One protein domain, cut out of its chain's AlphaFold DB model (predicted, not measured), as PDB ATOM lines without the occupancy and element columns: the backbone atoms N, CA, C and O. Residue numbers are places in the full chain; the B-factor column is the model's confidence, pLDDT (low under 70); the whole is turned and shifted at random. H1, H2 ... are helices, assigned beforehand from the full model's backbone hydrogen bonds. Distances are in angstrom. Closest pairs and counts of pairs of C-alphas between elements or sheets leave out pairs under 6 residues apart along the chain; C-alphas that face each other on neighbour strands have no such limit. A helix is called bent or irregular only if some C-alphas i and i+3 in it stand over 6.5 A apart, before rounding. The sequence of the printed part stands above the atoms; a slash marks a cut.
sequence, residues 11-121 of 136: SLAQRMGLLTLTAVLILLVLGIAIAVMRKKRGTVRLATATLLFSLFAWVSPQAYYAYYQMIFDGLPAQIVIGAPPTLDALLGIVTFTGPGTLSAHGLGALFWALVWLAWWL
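Overview. This is residues 11 to 121 of the 136 residues of an uncharacterized protein of Sulfitobacter sp. SK012 (UniProt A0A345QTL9). Three helical rods, H1, H2a and H4, make an up-and-down bundle, each running against the one before it, while the bent helix H2 arches over the long H1 and meets it near both ends through its arms H2a and H2b. The short H3 packs crosswise on H4, away from H1, and a long loop folds back from H2b to reach it. The printed part has 111 residues with four named helices, H1, H2, H3 and H4 in chain order, no named strand, and the class all helix. It is compact, with a radius of gyration of the C-alphas of 15.1 A, and elongated, spanning 48 by 27 by 24 A.

Along the chain. H1, residues 12 to 37, begins at C-alpha 12 (22.500, -29.556, 113.906) and is 36.9 A long. H2, residues 42 to 71, was assigned as one helix by its hydrogen bonds but is bent: C-alphas 58 and 61 are 6.9 A apart. Its arms are H2a, residues 42 to 58, 24.3 A, and H2b, residues 61 to 71, 15.5 A. H3 is residues 87 to 94, 10.5 A. H4, residues 102 to 120, 26.5 A, ends at C-alpha 120 (-9.680, -40.843, 101.990).

Arrangement. H1 and H2a form a helical hairpin; they touch, with residues 29 to 37 of H1 alone, closest at the C-alphas of Met 37 and Arg 45, 5.3 A. H2a and H4 touch, closest at the C-alphas of Arg 45 and Ala 118, 5.2 A, at a shallow tilt of 20 degrees, opposite ways. H2b touches residues 14 to 21 of H1 alone, closest at the C-alphas of Gln 14 and Ile 71, 7.0 A. H3 touches residues 104 to 112 of H4 alone, about perpendicular at 86 degrees, closest at the C-alphas of Val 94 and Gly 108, 4.3 A. H1 and H3 are apart. In H1, H2a, H2b, H3 and H4 every O i to N i+4 pair is within hydrogen-bond range.

Size, cuts and confidence. The two C-alphas farthest apart, of Arg 41 and Gly 74, are 48.6 A apart. The printed part has no cut; the link H2 to H3, residues 72 to 86, is long. No printed residue is under 70 in pLDDT.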
ATOM      1  N   SER A  11      21.943 -27.278 118.228       94.88
ATOM      2  CA  SER A  11      22.948 -27.733 117.258       94.88
ATOM      3  C   SER A  11      22.316 -28.589 116.154       94.88
ATOM      4  O   SER A  11      21.219 -29.131 116.309       94.88
ATOM      5  N   LEU A  12      23.018 -28.769 115.031       95.19
ATOM      6  CA  LEU A  12      22.500 -29.556 113.906       95.19
ATOM      7  C   LEU A  12      22.114 -30.990 114.310       95.19
ATOM      8  O   LEU A  12      21.030 -31.448 113.960       95.19
ATOM      9  N   ALA A  13      22.962 -31.679 115.080       96.06
ATOM     10  CA  ALA A  13      22.685 -33.041 115.542       96.06
ATOM     11  C   ALA A  13      21.421 -33.099 116.418       96.06
ATOM     12  O   ALA A  13      20.558 -33.953 116.216       96.06
ATOM     13  N   GLN A  14      21.267 -32.137 117.332       96.12
ATOM     14  CA  GLN A  14      20.091 -32.024 118.196       96.12
ATOM     15  C   GLN A  14      18.812 -31.708 117.403       96.12
ATOM     16  O   GLN A  14      17.750 -32.246 117.722       96.12
ATOM     17  N   ARG A  15      18.888 -30.890 116.345       96.06
ATOM     18  CA  ARG A  15      17.748 -30.653 115.441       96.06
ATOM     19  C   ARG A  15      17.346 -31.923 114.708       96.06
ATOM     20  O   ARG A  15      16.161 -32.232 114.646       96.06
ATOM     21  N   MET A  16      18.316 -32.669 114.180       97.25
ATOM     22  CA  MET A  16      18.043 -33.915 113.460       97.25
ATOM     23  C   MET A  16      17.379 -34.952 114.363       97.25
ATOM     24  O   MET A  16      16.366 -35.520 113.966       97.25
ATOM     25  N   GLY A  17      17.870 -35.140 115.591       97.00
ATOM     26  CA  GLY A  17      17.227 -36.054 116.538       97.00
ATOM     27  C   GLY A  17      15.792 -35.640 116.884       97.00
ATOM     28  O   GLY A  17      14.900 -36.489 116.905       97.00
ATOM     29  N   LEU A  18      15.528 -34.337 117.040       96.25
ATOM     30  CA  LEU A  18      14.179 -33.824 117.286       96.25
ATOM     31  C   LEU A  18      13.252 -34.039 116.082       96.25
ATOM     32  O   LEU A  18      12.100 -34.441 116.254       96.25
ATOM     33  N   LEU A  19      13.745 -33.814 114.861       96.62
ATOM     34  CA  LEU A  19      12.996 -34.093 113.633       96.62
ATOM     35  C   LEU A  19      12.694 -35.586 113.492       96.62
ATOM     36  O   LEU A  19      11.563 -35.944 113.170       96.62
ATOM     37  N   THR A  20      13.663 -36.459 113.776       97.69
ATOM     38  CA  THR A  20      13.464 -37.913 113.760       97.69
ATOM     39  C   THR A  20      12.416 -38.336 114.784       97.69
ATOM     40  O   THR A  20      11.492 -39.066 114.427       97.69
ATOM     41  N   LEU A  21      12.500 -37.844 116.024       97.75
ATOM     42  CA  LEU A  21      11.490 -38.110 117.050       97.75
ATOM     43  C   LEU A  21      10.101 -37.652 116.592       97.75
ATOM     44  O   LEU A  21       9.137 -38.409 116.673       97.75
ATOM     45  N   THR A  22      10.011 -36.433 116.062       97.38
ATOM     46  CA  THR A  22       8.760 -35.867 115.547       97.38
ATOM     47  C   THR A  22       8.182 -36.738 114.429       97.38
ATOM     48  O   THR A  22       6.999 -37.075 114.461       97.38
ATOM     49  N   ALA A  23       9.013 -37.174 113.479       97.62
ATOM     50  CA  ALA A  23       8.601 -38.065 112.400       97.62
ATOM     51  C   ALA A  23       8.093 -39.413 112.932       97.62
ATOM     52  O   ALA A  23       7.043 -39.879 112.494       97.62
ATOM     53  N   VAL A  24       8.780 -40.018 113.908       98.38
ATOM     54  CA  VAL A  24       8.346 -41.274 114.540       98.38
ATOM     55  C   VAL A  24       6.984 -41.109 115.218       98.38
ATOM     56  O   VAL A  24       6.093 -41.930 114.995       98.38
ATOM     57  N   LEU A  25       6.786 -40.042 115.996       98.25
ATOM     58  CA  LEU A  25       5.512 -39.775 116.670       98.25
ATOM     59  C   LEU A  25       4.372 -39.532 115.666       98.25
ATOM     60  O   LEU A  25       3.268 -40.047 115.854       98.25
ATOM     61  N   ILE A  26       4.639 -38.796 114.581       97.94
ATOM     62  CA  ILE A  26       3.671 -38.565 113.497       97.94
ATOM     63  C   ILE A  26       3.302 -39.886 112.812       97.94
ATOM     64  O   ILE A  26       2.123 -40.196 112.651       97.94
ATOM     65  N   LEU A  27       4.289 -40.698 112.433       98.25
ATOM     66  CA  LEU A  27       4.035 -41.991 111.794       98.25
ATOM     67  C   LEU A  27       3.253 -42.930 112.716       98.25
ATOM     68  O   LEU A  27       2.348 -43.623 112.251       98.25
ATOM     69  N   LEU A  28       3.545 -42.909 114.018       98.31
ATOM     70  CA  LEU A  28       2.812 -43.675 115.018       98.31
ATOM     71  C   LEU A  28       1.334 -43.261 115.074       98.31
ATOM     72  O   LEU A  28       0.460 -44.124 114.964       98.31
ATOM     73  N   VAL A  29       1.029 -41.963 115.197       98.38
ATOM     74  CA  VAL A  29      -0.371 -41.503 115.272       98.38
ATOM     75  C   VAL A  29      -1.124 -41.737 113.960       98.38
ATOM     76  O   VAL A  29      -2.287 -42.139 113.993       98.38
ATOM     77  N   LEU A  30      -0.465 -41.581 112.806       97.50
ATOM     78  CA  LEU A  30      -1.055 -41.906 111.505       97.50
ATOM     79  C   LEU A  30      -1.321 -43.412 111.370       97.50
ATOM     80  O   LEU A  30      -2.400 -43.806 110.926       97.50
ATOM     81  N   GLY A  31      -0.386 -44.263 111.795       97.56
ATOM     82  CA  GLY A  31      -0.561 -45.716 111.813       97.56
ATOM     83  C   GLY A  31      -1.740 -46.145 112.689       97.56
ATOM     84  O   GLY A  31      -2.582 -46.934 112.248       97.56
ATOM     85  N   ILE A  32      -1.856 -45.561 113.887       97.62
ATOM     86  CA  ILE A  32      -3.009 -45.755 114.777       97.62
ATOM     87  C   ILE A  32      -4.291 -45.310 114.068       97.62
ATOM     88  O   ILE A  32      -5.227 -46.103 113.974       97.62
ATOM     89  N   ALA A  33      -4.325 -44.095 113.510       97.06
ATOM     90  CA  ALA A  33      -5.488 -43.560 112.804       97.06
ATOM     91  C   ALA A  33      -5.967 -44.503 111.690       97.06
ATOM     92  O   ALA A  33      -7.148 -44.850 111.646       97.06
ATOM     93  N   ILE A  34      -5.057 -45.000 110.847       95.69
ATOM     94  CA  ILE A  34      -5.373 -45.992 109.809       95.69
ATOM     95  C   ILE A  34      -5.998 -47.246 110.435       95.69
ATOM     96  O   ILE A  34      -7.049 -47.704 109.977       95.69
ATOM     97  N   ALA A  35      -5.383 -47.801 111.480       95.12
ATOM     98  CA  ALA A  35      -5.859 -49.023 112.121       95.12
ATOM     99  C   ALA A  35      -7.283 -48.871 112.692       95.12
ATOM    100  O   ALA A  35      -8.134 -49.731 112.447       95.12
ATOM    101  N   VAL A  36      -7.579 -47.764 113.386       94.81
ATOM    102  CA  VAL A  36      -8.896 -47.556 114.019       94.81
ATOM    103  C   VAL A  36      -9.979 -47.029 113.070       94.81
ATOM    104  O   VAL A  36     -11.155 -47.350 113.264       94.81
ATOM    105  N   MET A  37      -9.634 -46.268 112.025       95.00
ATOM    106  CA  MET A  37     -10.619 -45.622 111.141       95.00
ATOM    107  C   MET A  37     -11.109 -46.498 109.980       95.00
ATOM    108  O   MET A  37     -12.228 -46.291 109.497       95.00
ATOM    109  N   ARG A  38     -10.318 -47.478 109.512       90.44
ATOM    110  CA  ARG A  38     -10.602 -48.241 108.272       90.44
ATOM    111  C   ARG A  38     -12.019 -48.823 108.197       90.44
ATOM    112  O   ARG A  38     -12.658 -48.729 107.153       90.44
ATOM    113  N   LYS A  39     -12.544 -49.358 109.304       87.25
ATOM    114  CA  LYS A  39     -13.865 -50.022 109.368       87.25
ATOM    115  C   LYS A  39     -14.998 -49.131 109.902       87.25
ATOM    116  O   LYS A  39     -16.061 -49.632 110.253       87.25
ATOM    117  N   LYS A  40     -14.770 -47.825 110.042       88.81
ATOM    118  CA  LYS A  40     -15.732 -46.890 110.645       88.81
ATOM    119  C   LYS A  40     -16.457 -46.065 109.579       88.81
ATOM    120  O   LYS A  40     -15.992 -45.951 108.452       88.81
ATOM    121  N   ARG A  41     -17.606 -45.487 109.938       89.81
ATOM    122  CA  ARG A  41     -18.340 -44.522 109.097       89.81
ATOM    123  C   ARG A  41     -17.659 -43.149 109.137       89.81
ATOM    124  O   ARG A  41     -16.983 -42.847 110.117       89.81
ATOM    125  N   GLY A  42     -17.886 -42.312 108.121       89.12
ATOM    126  CA  GLY A  42     -17.235 -40.999 107.966       89.12
ATOM    127  C   GLY A  42     -17.255 -40.126 109.228       89.12
ATOM    128  O   GLY A  42     -16.198 -39.710 109.691       89.12
ATOM    129  N   THR A  43     -18.419 -39.945 109.862       92.25
ATOM    130  CA  THR A  43     -18.551 -39.144 111.098       92.25
ATOM    131  C   THR A  43     -17.697 -39.681 112.246       92.25
ATOM    132  O   THR A  43     -17.037 -38.918 112.946       92.25
ATOM    133  N   VAL A  44     -17.657 -41.006 112.420       94.38
ATOM    134  CA  VAL A  44     -16.846 -41.648 113.466       94.38
ATOM    135  C   VAL A  44     -15.357 -41.476 113.173       94.38
ATOM    136  O   VAL A  44     -14.574 -41.293 114.102       94.38
ATOM    137  N   ARG A  45     -14.945 -41.494 111.899       95.06
ATOM    138  CA  ARG A  45     -13.547 -41.235 111.521       95.06
ATOM    139  C   ARG A  45     -13.135 -39.807 111.825       95.06
ATOM    140  O   ARG A  45     -12.066 -39.621 112.387       95.06
ATOM    141  N   LEU A  46     -13.989 -38.833 111.516       95.81
ATOM    142  CA  LEU A  46     -13.715 -37.432 111.826       95.81
ATOM    143  C   LEU A  46     -13.604 -37.216 113.342       95.81
ATOM    144  O   LEU A  46     -12.623 -36.642 113.800       95.81
ATOM    145  N   ALA A  47     -14.532 -37.772 114.127       96.69
ATOM    146  CA  ALA A  47     -14.444 -37.734 115.588       96.69
ATOM    147  C   ALA A  47     -13.157 -38.404 116.111       96.69
ATOM    148  O   ALA A  47     -12.497 -37.877 117.004       96.69
ATOM    149  N   THR A  48     -12.760 -39.535 115.516       96.88
ATOM    150  CA  THR A  48     -11.503 -40.225 115.853       96.88
ATOM    151  C   THR A  48     -10.281 -39.376 115.485       96.88
ATOM    152  O   THR A  48      -9.317 -39.355 116.243       96.88
ATOM    153  N   ALA A  49     -10.306 -38.666 114.353       97.69
ATOM    154  CA  ALA A  49      -9.213 -37.805 113.902       97.69
ATOM    155  C   ALA A  49      -9.012 -36.639 114.869       97.69
ATOM    156  O   ALA A  49      -7.893 -36.416 115.329       97.69
ATOM    157  N   THR A  50     -10.104 -35.967 115.241       97.75
ATOM    158  CA  THR A  50     -10.088 -34.899 116.243       97.75
ATOM    159  C   THR A  50      -9.571 -35.411 117.584       97.75
ATOM    160  O   THR A  50      -8.678 -34.798 118.155       97.75
ATOM    161  N   LEU A  51     -10.053 -36.568 118.057       97.81
ATOM    162  CA  LEU A  51      -9.598 -37.152 119.320       97.81
ATOM    163  C   LEU A  51      -8.100 -37.488 119.302       97.81
ATOM    164  O   LEU A  51      -7.383 -37.137 120.236       97.81
ATOM    165  N   LEU A  52      -7.614 -38.152 118.248       98.25
ATOM    166  CA  LEU A  52      -6.195 -38.498 118.116       98.25
ATOM    167  C   LEU A  52      -5.314 -37.251 118.040       98.25
ATOM    168  O   LEU A  52      -4.261 -37.220 118.672       98.25
ATOM    169  N   PHE A  53      -5.752 -36.222 117.316       98.50
ATOM    170  CA  PHE A  53      -5.064 -34.937 117.278       98.50
ATOM    171  C   PHE A  53      -5.004 -34.285 118.665       98.50
ATOM    172  O   PHE A  53      -3.920 -33.911 119.106       98.50
ATOM    173  N   SER A  54      -6.130 -34.191 119.380       98.00
ATOM    174  CA  SER A  54      -6.172 -33.605 120.726       98.00
ATOM    175  C   SER A  54      -5.263 -34.353 121.702       98.00
ATOM    176  O   SER A  54      -4.518 -33.722 122.449       98.00
ATOM    177  N   LEU A  55      -5.267 -35.690 121.662       98.00
ATOM    178  CA  LEU A  55      -4.366 -36.515 122.472       98.00
ATOM    179  C   LEU A  55      -2.899 -36.291 122.095       98.00
ATOM    180  O   LEU A  55      -2.056 -36.155 122.979       98.00
ATOM    181  N   PHE A  56      -2.581 -36.208 120.802       98.19
ATOM    182  CA  PHE A  56      -1.223 -35.931 120.342       98.19
ATOM    183  C   PHE A  56      -0.735 -34.557 120.814       98.19
ATOM    184  O   PHE A  56       0.358 -34.447 121.369       98.19
ATOM    185  N   ALA A  57      -1.547 -33.513 120.636       97.56
ATOM    186  CA  ALA A  57      -1.224 -32.155 121.069       97.56
ATOM    187  C   ALA A  57      -1.038 -32.067 122.593       97.56
ATOM    188  O   ALA A  57      -0.192 -31.314 123.067       97.56
ATOM    189  N   TRP A  58      -1.788 -32.867 123.356       97.75
ATOM    190  CA  TRP A  58      -1.690 -32.915 124.812       97.75
ATOM    191  C   TRP A  58      -0.459 -33.683 125.316       97.75
ATOM    192  O   TRP A  58       0.206 -33.231 126.245       97.75
ATOM    193  N   VAL A  59      -0.140 -34.831 124.710       97.38
ATOM    194  CA  VAL A  59       0.870 -35.769 125.234       97.38
ATOM    195  C   VAL A  59       2.260 -35.566 124.622       97.38
ATOM    196  O   VAL A  59       3.266 -35.780 125.301       97.38
ATOM    197  N   SER A  60       2.356 -35.117 123.366       97.19
ATOM    198  CA  SER A  60       3.650 -34.920 122.687       97.19
ATOM    199  C   SER A  60       4.630 -33.971 123.397       97.19
ATOM    200  O   SER A  60       5.829 -34.260 123.324       97.19
ATOM    201  N   PRO A  61       4.210 -32.933 124.162       96.06
ATOM    202  CA  PRO A  61       5.139 -32.134 124.961       96.06
ATOM    203  C   PRO A  61       6.017 -32.965 125.903       96.06
ATOM    204  O   PRO A  61       7.191 -32.643 126.068       96.06
ATOM    205  N   GLN A  62       5.508 -34.073 126.458       97.38
ATOM    206  CA  GLN A  62       6.319 -34.948 127.313       97.38
ATOM    207  C   GLN A  62       7.406 -35.679 126.541       97.38
ATOM    208  O   GLN A  62       8.515 -35.826 127.045       97.38
ATOM    209  N   ALA A  63       7.098 -36.147 125.332       97.19
ATOM    210  CA  ALA A  63       8.074 -36.837 124.500       97.19
ATOM    211  C   ALA A  63       9.198 -35.877 124.081       97.19
ATOM    212  O   ALA A  63      10.374 -36.234 124.155       97.19
ATOM    213  N   TYR A  64       8.850 -34.639 123.718       96.44
ATOM    214  CA  TYR A  64       9.842 -33.606 123.417       96.44
ATOM    215  C   TYR A  64      10.656 -33.215 124.650       96.44
ATOM    216  O   TYR A  64      11.867 -33.050 124.547       96.44
ATOM    217  N   TYR A  65      10.029 -33.127 125.824       96.06
ATOM    218  CA  TYR A  65      10.750 -32.856 127.063       96.06
ATOM    219  C   TYR A  65      11.733 -33.973 127.415       96.06
ATOM    220  O   TYR A  65      12.889 -33.688 127.710       96.06
ATOM    221  N   ALA A  66      11.316 -35.235 127.298       96.88
ATOM    222  CA  ALA A  66      12.193 -36.379 127.520       96.88
ATOM    223  C   ALA A  66      13.398 -36.363 126.566       96.88
ATOM    224  O   ALA A  66      14.515 -36.648 126.984       96.88
ATOM    225  N   TYR A  67      13.199 -35.968 125.306       96.94
ATOM    226  CA  TYR A  67      14.305 -35.751 124.374       96.94
ATOM    227  C   TYR A  67      15.225 -34.611 124.817       96.94
ATOM    228  O   TYR A  67      16.445 -34.760 124.791       96.94
ATOM    229  N   TYR A  68      14.660 -33.495 125.284       95.50
ATOM    230  CA  TYR A  68      15.452 -32.388 125.808       95.50
ATOM    231  C   TYR A  68      16.301 -32.786 127.014       95.50
ATOM    232  O   TYR A  68      17.466 -32.404 127.069       95.50
ATOM    233  N   GLN A  69      15.782 -33.618 127.915       96.06
ATOM    234  CA  GLN A  69      16.552 -34.158 129.041       96.06
ATOM    235  C   GLN A  69      17.741 -35.029 128.617       96.06
ATOM    236  O   GLN A  69      18.688 -35.167 129.382       96.06
ATOM    237  N   MET A  70      17.710 -35.623 127.420       95.38
ATOM    238  CA  MET A  70      18.835 -36.412 126.905       95.38
ATOM    239  C   MET A  70      19.936 -35.544 126.291       95.38
ATOM    240  O   MET A  70      21.078 -35.986 126.215       95.38
ATOM    241  N   ILE A  71      19.595 -34.348 125.799       95.44
ATOM    242  CA  ILE A  71      20.536 -33.482 125.068       95.44
ATOM    243  C   ILE A  71      21.005 -32.267 125.875       95.44
ATOM    244  O   ILE A  71      21.929 -31.583 125.434       95.44
ATOM    245  N   PHE A  72      20.347 -31.973 126.998       93.94
ATOM    246  CA  PHE A  72      20.693 -30.898 127.919       93.94
ATOM    247  C   PHE A  72      20.891 -31.452 129.327       93.94
ATOM    248  O   PHE A  72      19.979 -32.034 129.915       93.94
ATOM    249  N   ASP A  73      22.068 -31.194 129.886       92.81
ATOM    250  CA  ASP A  73      22.383 -31.573 131.255       92.81
ATOM    251  C   ASP A  73      21.632 -30.696 132.268       92.81
ATOM    252  O   ASP A  73      21.416 -29.501 132.060       92.81
ATOM    253  N   GLY A  74      21.247 -31.294 133.398       92.44
ATOM    254  CA  GLY A  74      20.660 -30.573 134.531       92.44
ATOM    255  C   GLY A  74      19.166 -30.252 134.417       92.44
ATOM    256  O   GLY A  74      18.631 -29.575 135.296       92.44
ATOM    257  N   LEU A  75      18.463 -30.744 133.390       93.81
ATOM    258  CA  LEU A  75      17.004 -30.628 133.331       93.81
ATOM    259  C   LEU A  75      16.328 -31.543 134.371       93.81
ATOM    260  O   LEU A  75      16.642 -32.735 134.435       93.81
ATOM    261  N   PRO A  76      15.373 -31.030 135.171       95.75
ATOM    262  CA  PRO A  76      14.732 -31.815 136.219       95.75
ATOM    263  C   PRO A  76      13.876 -32.946 135.643       95.75
ATOM    264  O   PRO A  76      13.223 -32.799 134.614       95.75
ATOM    265  N   ALA A  77      13.826 -34.081 136.340       95.00
ATOM    266  CA  ALA A  77      12.878 -35.145 136.030       95.00
ATOM    267  C   ALA A  77      11.466 -34.727 136.454       95.00
ATOM    268  O   ALA A  77      11.122 -34.787 137.632       95.00
ATOM    269  N   GLN A  78      10.656 -34.288 135.491       94.56
ATOM    270  CA  GLN A  78       9.290 -33.837 135.744       94.56
ATOM    271  C   GLN A  78       8.327 -34.204 134.614       94.56
ATOM    272  O   GLN A  78       8.706 -34.366 133.450       94.56
ATOM    273  N   ILE A  79       7.051 -34.305 134.982       95.31
ATOM    274  CA  ILE A  79       5.950 -34.391 134.030       95.31
ATOM    275  C   ILE A  79       5.583 -32.968 133.613       95.31
ATOM    276  O   ILE A  79       5.230 -32.147 134.455       95.31
ATOM    277  N   VAL A  80       5.676 -32.683 132.315       95.06
ATOM    278  CA  VAL A  80       5.330 -31.373 131.734       95.06
ATOM    279  C   VAL A  80       3.921 -31.349 131.137       95.06
ATOM    280  O   VAL A  80       3.456 -30.307 130.680       95.06
ATOM    281  N   ILE A  81       3.230 -32.493 131.131       93.50
ATOM    282  CA  ILE A  81       1.824 -32.576 130.733       93.50
ATOM    283  C   ILE A  81       0.965 -32.033 131.875       93.50
ATOM    284  O   ILE A  81       0.963 -32.581 132.974       93.50
ATOM    285  N   GLY A  82       0.218 -30.969 131.588       92.25
ATOM    286  CA  GLY A  82      -0.790 -30.407 132.484       92.25
ATOM    287  C   GLY A  82      -2.211 -30.794 132.076       92.25
ATOM    288  O   GLY A  82      -2.467 -31.891 131.578       92.25
ATOM    289  N   ALA A  83      -3.146 -29.861 132.259       94.62
ATOM    290  CA  ALA A  83      -4.508 -30.001 131.754       94.62
ATOM    291  C   ALA A  83      -4.525 -30.160 130.217       94.62
ATOM    292  O   ALA A  83      -3.642 -29.626 129.536       94.62
ATOM    293  N   PRO A  84      -5.515 -30.879 129.654       95.38
ATOM    294  CA  PRO A  84      -5.676 -30.963 128.209       95.38
ATOM    295  C   PRO A  84      -5.881 -29.568 127.595       95.38
ATOM    296  O   PRO A  84      -6.468 -28.697 128.246       95.38
ATOM    297  N   PRO A  85      -5.433 -29.342 126.344       94.56
ATOM    298  CA  PRO A  85      -5.646 -28.074 125.660       94.56
ATOM    299  C   PRO A  85      -7.132 -27.715 125.586       94.56
ATOM    300  O   PRO A  85      -7.978 -28.576 125.327       94.56
ATOM    301  N   THR A  86      -7.452 -26.436 125.779       96.56
ATOM    302  CA  THR A  86      -8.817 -25.933 125.594       96.56
ATOM    303  C   THR A  86      -9.227 -26.008 124.124       96.56
ATOM    304  O   THR A  86      -8.384 -26.037 123.224       96.56
ATOM    305  N   LEU A  87     -10.538 -26.001 123.864       95.88
ATOM    306  CA  LEU A  87     -11.051 -25.977 122.493       95.88
ATOM    307  C   LEU A  87     -10.546 -24.756 121.722       95.88
ATOM    308  O   LEU A  87     -10.124 -24.917 120.583       95.88
ATOM    309  N   ASP A  88     -10.495 -23.579 122.345       97.00
ATOM    310  CA  ASP A  88      -9.990 -22.360 121.701       97.00
ATOM    311  C   ASP A  88      -8.514 -22.484 121.303       97.00
ATOM    312  O   ASP A  88      -8.128 -22.078 120.206       97.00
ATOM    313  N   ALA A  89      -7.686 -23.104 122.153       95.94
ATOM    314  CA  ALA A  89      -6.280 -23.347 121.839       95.94
ATOM    315  C   ALA A  89      -6.128 -24.323 120.662       95.94
ATOM    316  O   ALA A  89      -5.341 -24.075 119.746       95.94
ATOM    317  N   LEU A  90      -6.905 -25.411 120.653       97.62
ATOM    318  CA  LEU A  90      -6.916 -26.365 119.543       97.62
ATOM    319  C   LEU A  90      -7.425 -25.719 118.253       97.62
ATOM    320  O   LEU A  90      -6.822 -25.932 117.204       97.62
ATOM    321  N   LEU A  91      -8.487 -24.914 118.329       97.81
ATOM    322  CA  LEU A  91      -9.026 -24.171 117.194       97.81
ATOM    323  C   LEU A  91      -7.960 -23.257 116.604       97.81
ATOM    324  O   LEU A  91      -7.676 -23.379 115.419       97.81
ATOM    325  N   GLY A  92      -7.292 -22.451 117.434       97.62
ATOM    326  CA  GLY A  92      -6.206 -21.585 116.979       97.62
ATOM    327  C   GLY A  92      -5.074 -22.344 116.280       97.62
ATOM    328  O   GLY A  92      -4.525 -21.858 115.292       97.62
ATOM    329  N   ILE A  93      -4.741 -23.553 116.740       97.62
ATOM    330  CA  ILE A  93      -3.742 -24.408 116.085       97.62
ATOM    331  C   ILE A  93      -4.236 -24.882 114.710       97.62
ATOM    332  O   ILE A  93      -3.514 -24.747 113.722       97.62
ATOM    333  N   VAL A  94      -5.453 -25.427 114.616       97.75
ATOM    334  CA  VAL A  94      -5.951 -26.023 113.359       97.75
ATOM    335  C   VAL A  94      -6.342 -24.985 112.306       97.75
ATOM    336  O   VAL A  94      -6.329 -25.295 111.115       97.75
ATOM    337  N   THR A  95      -6.655 -23.754 112.721       97.81
ATOM    338  CA  THR A  95      -6.897 -22.610 111.829       97.81
ATOM    339  C   THR A  95      -5.639 -21.794 111.545       97.81
ATOM    340  O   THR A  95      -5.722 -20.815 110.808       97.81
ATOM    341  N   PHE A  96      -4.484 -22.178 112.101       96.69
ATOM    342  CA  PHE A  96      -3.215 -21.449 111.973       96.69
ATOM    343  C   PHE A  96      -3.276 -19.993 112.475       96.69
ATOM    344  O   PHE A  96      -2.527 -19.137 112.014       96.69
ATOM    345  N   THR A  97      -4.161 -19.702 113.432       96.56
ATOM    346  CA  THR A  97      -4.293 -18.380 114.077       96.56
ATOM    347  C   THR A  97      -3.702 -18.343 115.491       96.56
ATOM    348  O   THR A  97      -3.812 -17.333 116.180       96.56
ATOM    349  N   GLY A  98      -3.137 -19.460 115.953       91.75
ATOM    350  CA  GLY A  98      -2.503 -19.616 117.260       91.75
ATOM    351  C   GLY A  98      -1.054 -19.103 117.306       91.75
ATOM    352  O   GLY A  98      -0.676 -18.219 116.537       91.75
ATOM    353  N   PRO A  99      -0.219 -19.645 118.215       90.81
ATOM    354  CA  PRO A  99       1.174 -19.231 118.356       90.81
ATOM    355  C   PRO A  99       1.960 -19.320 117.044       90.81
ATOM    356  O   PRO A  99       1.877 -20.305 116.313       90.81
ATOM    357  N   GLY A 100       2.785 -18.305 116.778       91.06
ATOM    358  CA  GLY A 100       3.642 -18.228 115.597       91.06
ATOM    359  C   GLY A 100       4.891 -19.107 115.680       91.06
ATOM    360  O   GLY A 100       5.979 -18.598 115.440       91.06
ATOM    361  N   THR A 101       4.751 -20.389 116.034       92.69
ATOM    362  CA  THR A 101       5.859 -21.350 116.202       92.69
ATOM    363  C   THR A 101       5.812 -22.462 115.154       92.69
ATOM    364  O   THR A 101       4.740 -22.825 114.656       92.69
ATOM    365  N   LEU A 102       6.965 -23.044 114.822       91.56
ATOM    366  CA  LEU A 102       7.076 -24.164 113.886       91.56
ATOM    367  C   LEU A 102       6.290 -25.383 114.389       91.56
ATOM    368  O   LEU A 102       5.639 -26.074 113.605       91.56
ATOM    369  N   SER A 103       6.310 -25.622 115.702       92.00
ATOM    370  CA  SER A 103       5.558 -26.709 116.332       92.00
ATOM    371  C   SER A 103       4.044 -26.515 116.214       92.00
ATOM    372  O   SER A 103       3.345 -27.473 115.888       92.00
ATOM    373  N   ALA A 104       3.530 -25.292 116.397       94.12
ATOM    374  CA  ALA A 104       2.104 -25.000 116.247       94.12
ATOM    375  C   ALA A 104       1.635 -25.201 114.799       94.12
ATOM    376  O   ALA A 104       0.625 -25.862 114.562       94.12
ATOM    377  N   HIS A 105       2.409 -24.726 113.820       95.56
ATOM    378  CA  HIS A 105       2.101 -24.954 112.405       95.56
ATOM    379  C   HIS A 105       2.183 -26.442 112.037       95.56
ATOM    380  O   HIS A 105       1.322 -26.950 111.318       95.56
ATOM    381  N   GLY A 106       3.175 -27.167 112.567       95.94
ATOM    382  CA  GLY A 106       3.299 -28.616 112.391       95.94
ATOM    383  C   GLY A 106       2.110 -29.392 112.968       95.94
ATOM    384  O   GLY A 106       1.617 -30.323 112.331       95.94
ATOM    385  N   LEU A 107       1.595 -28.980 114.129       97.56
ATOM    386  CA  LEU A 107       0.374 -29.543 114.713       97.56
ATOM    387  C   LEU A 107      -0.858 -29.268 113.840       97.56
ATOM    388  O   LEU A 107      -1.643 -30.186 113.601       97.56
ATOM    389  N   GLY A 108      -1.004 -28.047 113.316       97.69
ATOM    390  CA  GLY A 108      -2.072 -27.715 112.368       97.69
ATOM    391  C   GLY A 108      -2.011 -28.593 111.112       97.69
ATOM    392  O   GLY A 108      -3.013 -29.186 110.713       97.69
ATOM    393  N   ALA A 109      -0.818 -28.773 110.539       98.12
ATOM    394  CA  ALA A 109      -0.610 -29.661 109.395       98.12
ATOM    395  C   ALA A 109      -0.966 -31.127 109.713       98.12
ATOM    396  O   ALA A 109      -1.618 -31.790 108.904       98.12
ATOM    397  N   LEU A 110      -0.598 -31.626 110.899       98.44
ATOM    398  CA  LEU A 110      -0.955 -32.974 111.349       98.44
ATOM    399  C   LEU A 110      -2.474 -33.161 111.476       98.44
ATOM    400  O   LEU A 110      -2.993 -34.192 111.043       98.44
ATOM    401  N   PHE A 111      -3.196 -32.183 112.032       98.50
ATOM    402  CA  PHE A 111      -4.659 -32.238 112.098       98.50
ATOM    403  C   PHE A 111      -5.270 -32.402 110.705       98.50
ATOM    404  O   PHE A 111      -6.059 -33.320 110.474       98.50
ATOM    405  N   TRP A 112      -4.859 -31.564 109.752       98.31
ATOM    406  CA  TRP A 112      -5.372 -31.634 108.386       98.31
ATOM    407  C   TRP A 112      -4.990 -32.938 107.678       98.31
ATOM    408  O   TRP A 112      -5.813 -33.487 106.946       98.31
ATOM    409  N   ALA A 113      -3.811 -33.500 107.956       98.06
ATOM    410  CA  ALA A 113      -3.437 -34.828 107.470       98.06
ATOM    411  C   ALA A 113      -4.363 -35.932 108.020       98.06
ATOM    412  O   ALA A 113      -4.779 -36.819 107.271       98.06
ATOM    413  N   LEU A 114      -4.737 -35.868 109.302       98.06
ATOM    414  CA  LEU A 114      -5.679 -36.811 109.915       98.06
ATOM    415  C   LEU A 114      -7.101 -36.661 109.353       98.06
ATOM    416  O   LEU A 114      -7.765 -37.667 109.099       98.06
ATOM    417  N   VAL A 115      -7.564 -35.429 109.118       96.94
ATOM    418  CA  VAL A 115      -8.865 -35.156 108.480       96.94
ATOM    419  C   VAL A 115      -8.885 -35.676 107.043       96.94
ATOM    420  O   VAL A 115      -9.822 -36.376 106.650       96.94
ATOM    421  N   TRP A 116      -7.832 -35.396 106.275       95.88
ATOM    422  CA  TRP A 116      -7.669 -35.917 104.921       95.88
ATOM    423  C   TRP A 116      -7.715 -37.447 104.906       95.88
ATOM    424  O   TRP A 116      -8.453 -38.050 104.127       95.88
ATOM    425  N   LEU A 117      -6.984 -38.089 105.819       94.88
ATOM    426  CA  LEU A 117      -6.980 -39.539 105.961       94.88
ATOM    427  C   LEU A 117      -8.372 -40.089 106.317       94.88
ATOM    428  O   LEU A 117      -8.802 -41.094 105.744       94.88
ATOM    429  N   ALA A 118      -9.101 -39.428 107.219       93.75
ATOM    430  CA  ALA A 118     -10.458 -39.814 107.600       93.75
ATOM    431  C   ALA A 118     -11.434 -39.798 106.408       93.75
ATOM    432  O   ALA A 118     -12.311 -40.667 106.327       93.75
ATOM    433  N   TRP A 119     -11.261 -38.850 105.481       90.62
ATOM    434  CA  TRP A 119     -12.017 -38.776 104.229       90.62
ATOM    435  C   TRP A 119     -11.569 -39.847 103.226       90.62
ATOM    436  O   TRP A 119     -12.402 -40.527 102.624       90.62
ATOM    437  N   TRP A 120     -10.257 -39.998 103.036       89.25
ATOM    438  CA  TRP A 120      -9.680 -40.843 101.990       89.25
ATOM    439  C   TRP A 120      -9.904 -42.338 102.222       89.25
ATOM    440  O   TRP A 120     -10.106 -43.103 101.275       89.25
ATOM    441  N   LEU A 121      -9.882 -42.781 103.481       86.44
ATOM    442  CA  LEU A 121     -10.148 -44.174 103.819       86.44
ATOM    443  C   LEU A 121     -11.578 -44.527 103.394       86.44
ATOM    444  O   LEU A 121     -12.539 -44.097 104.016       86.44
TER     445      LEU A 121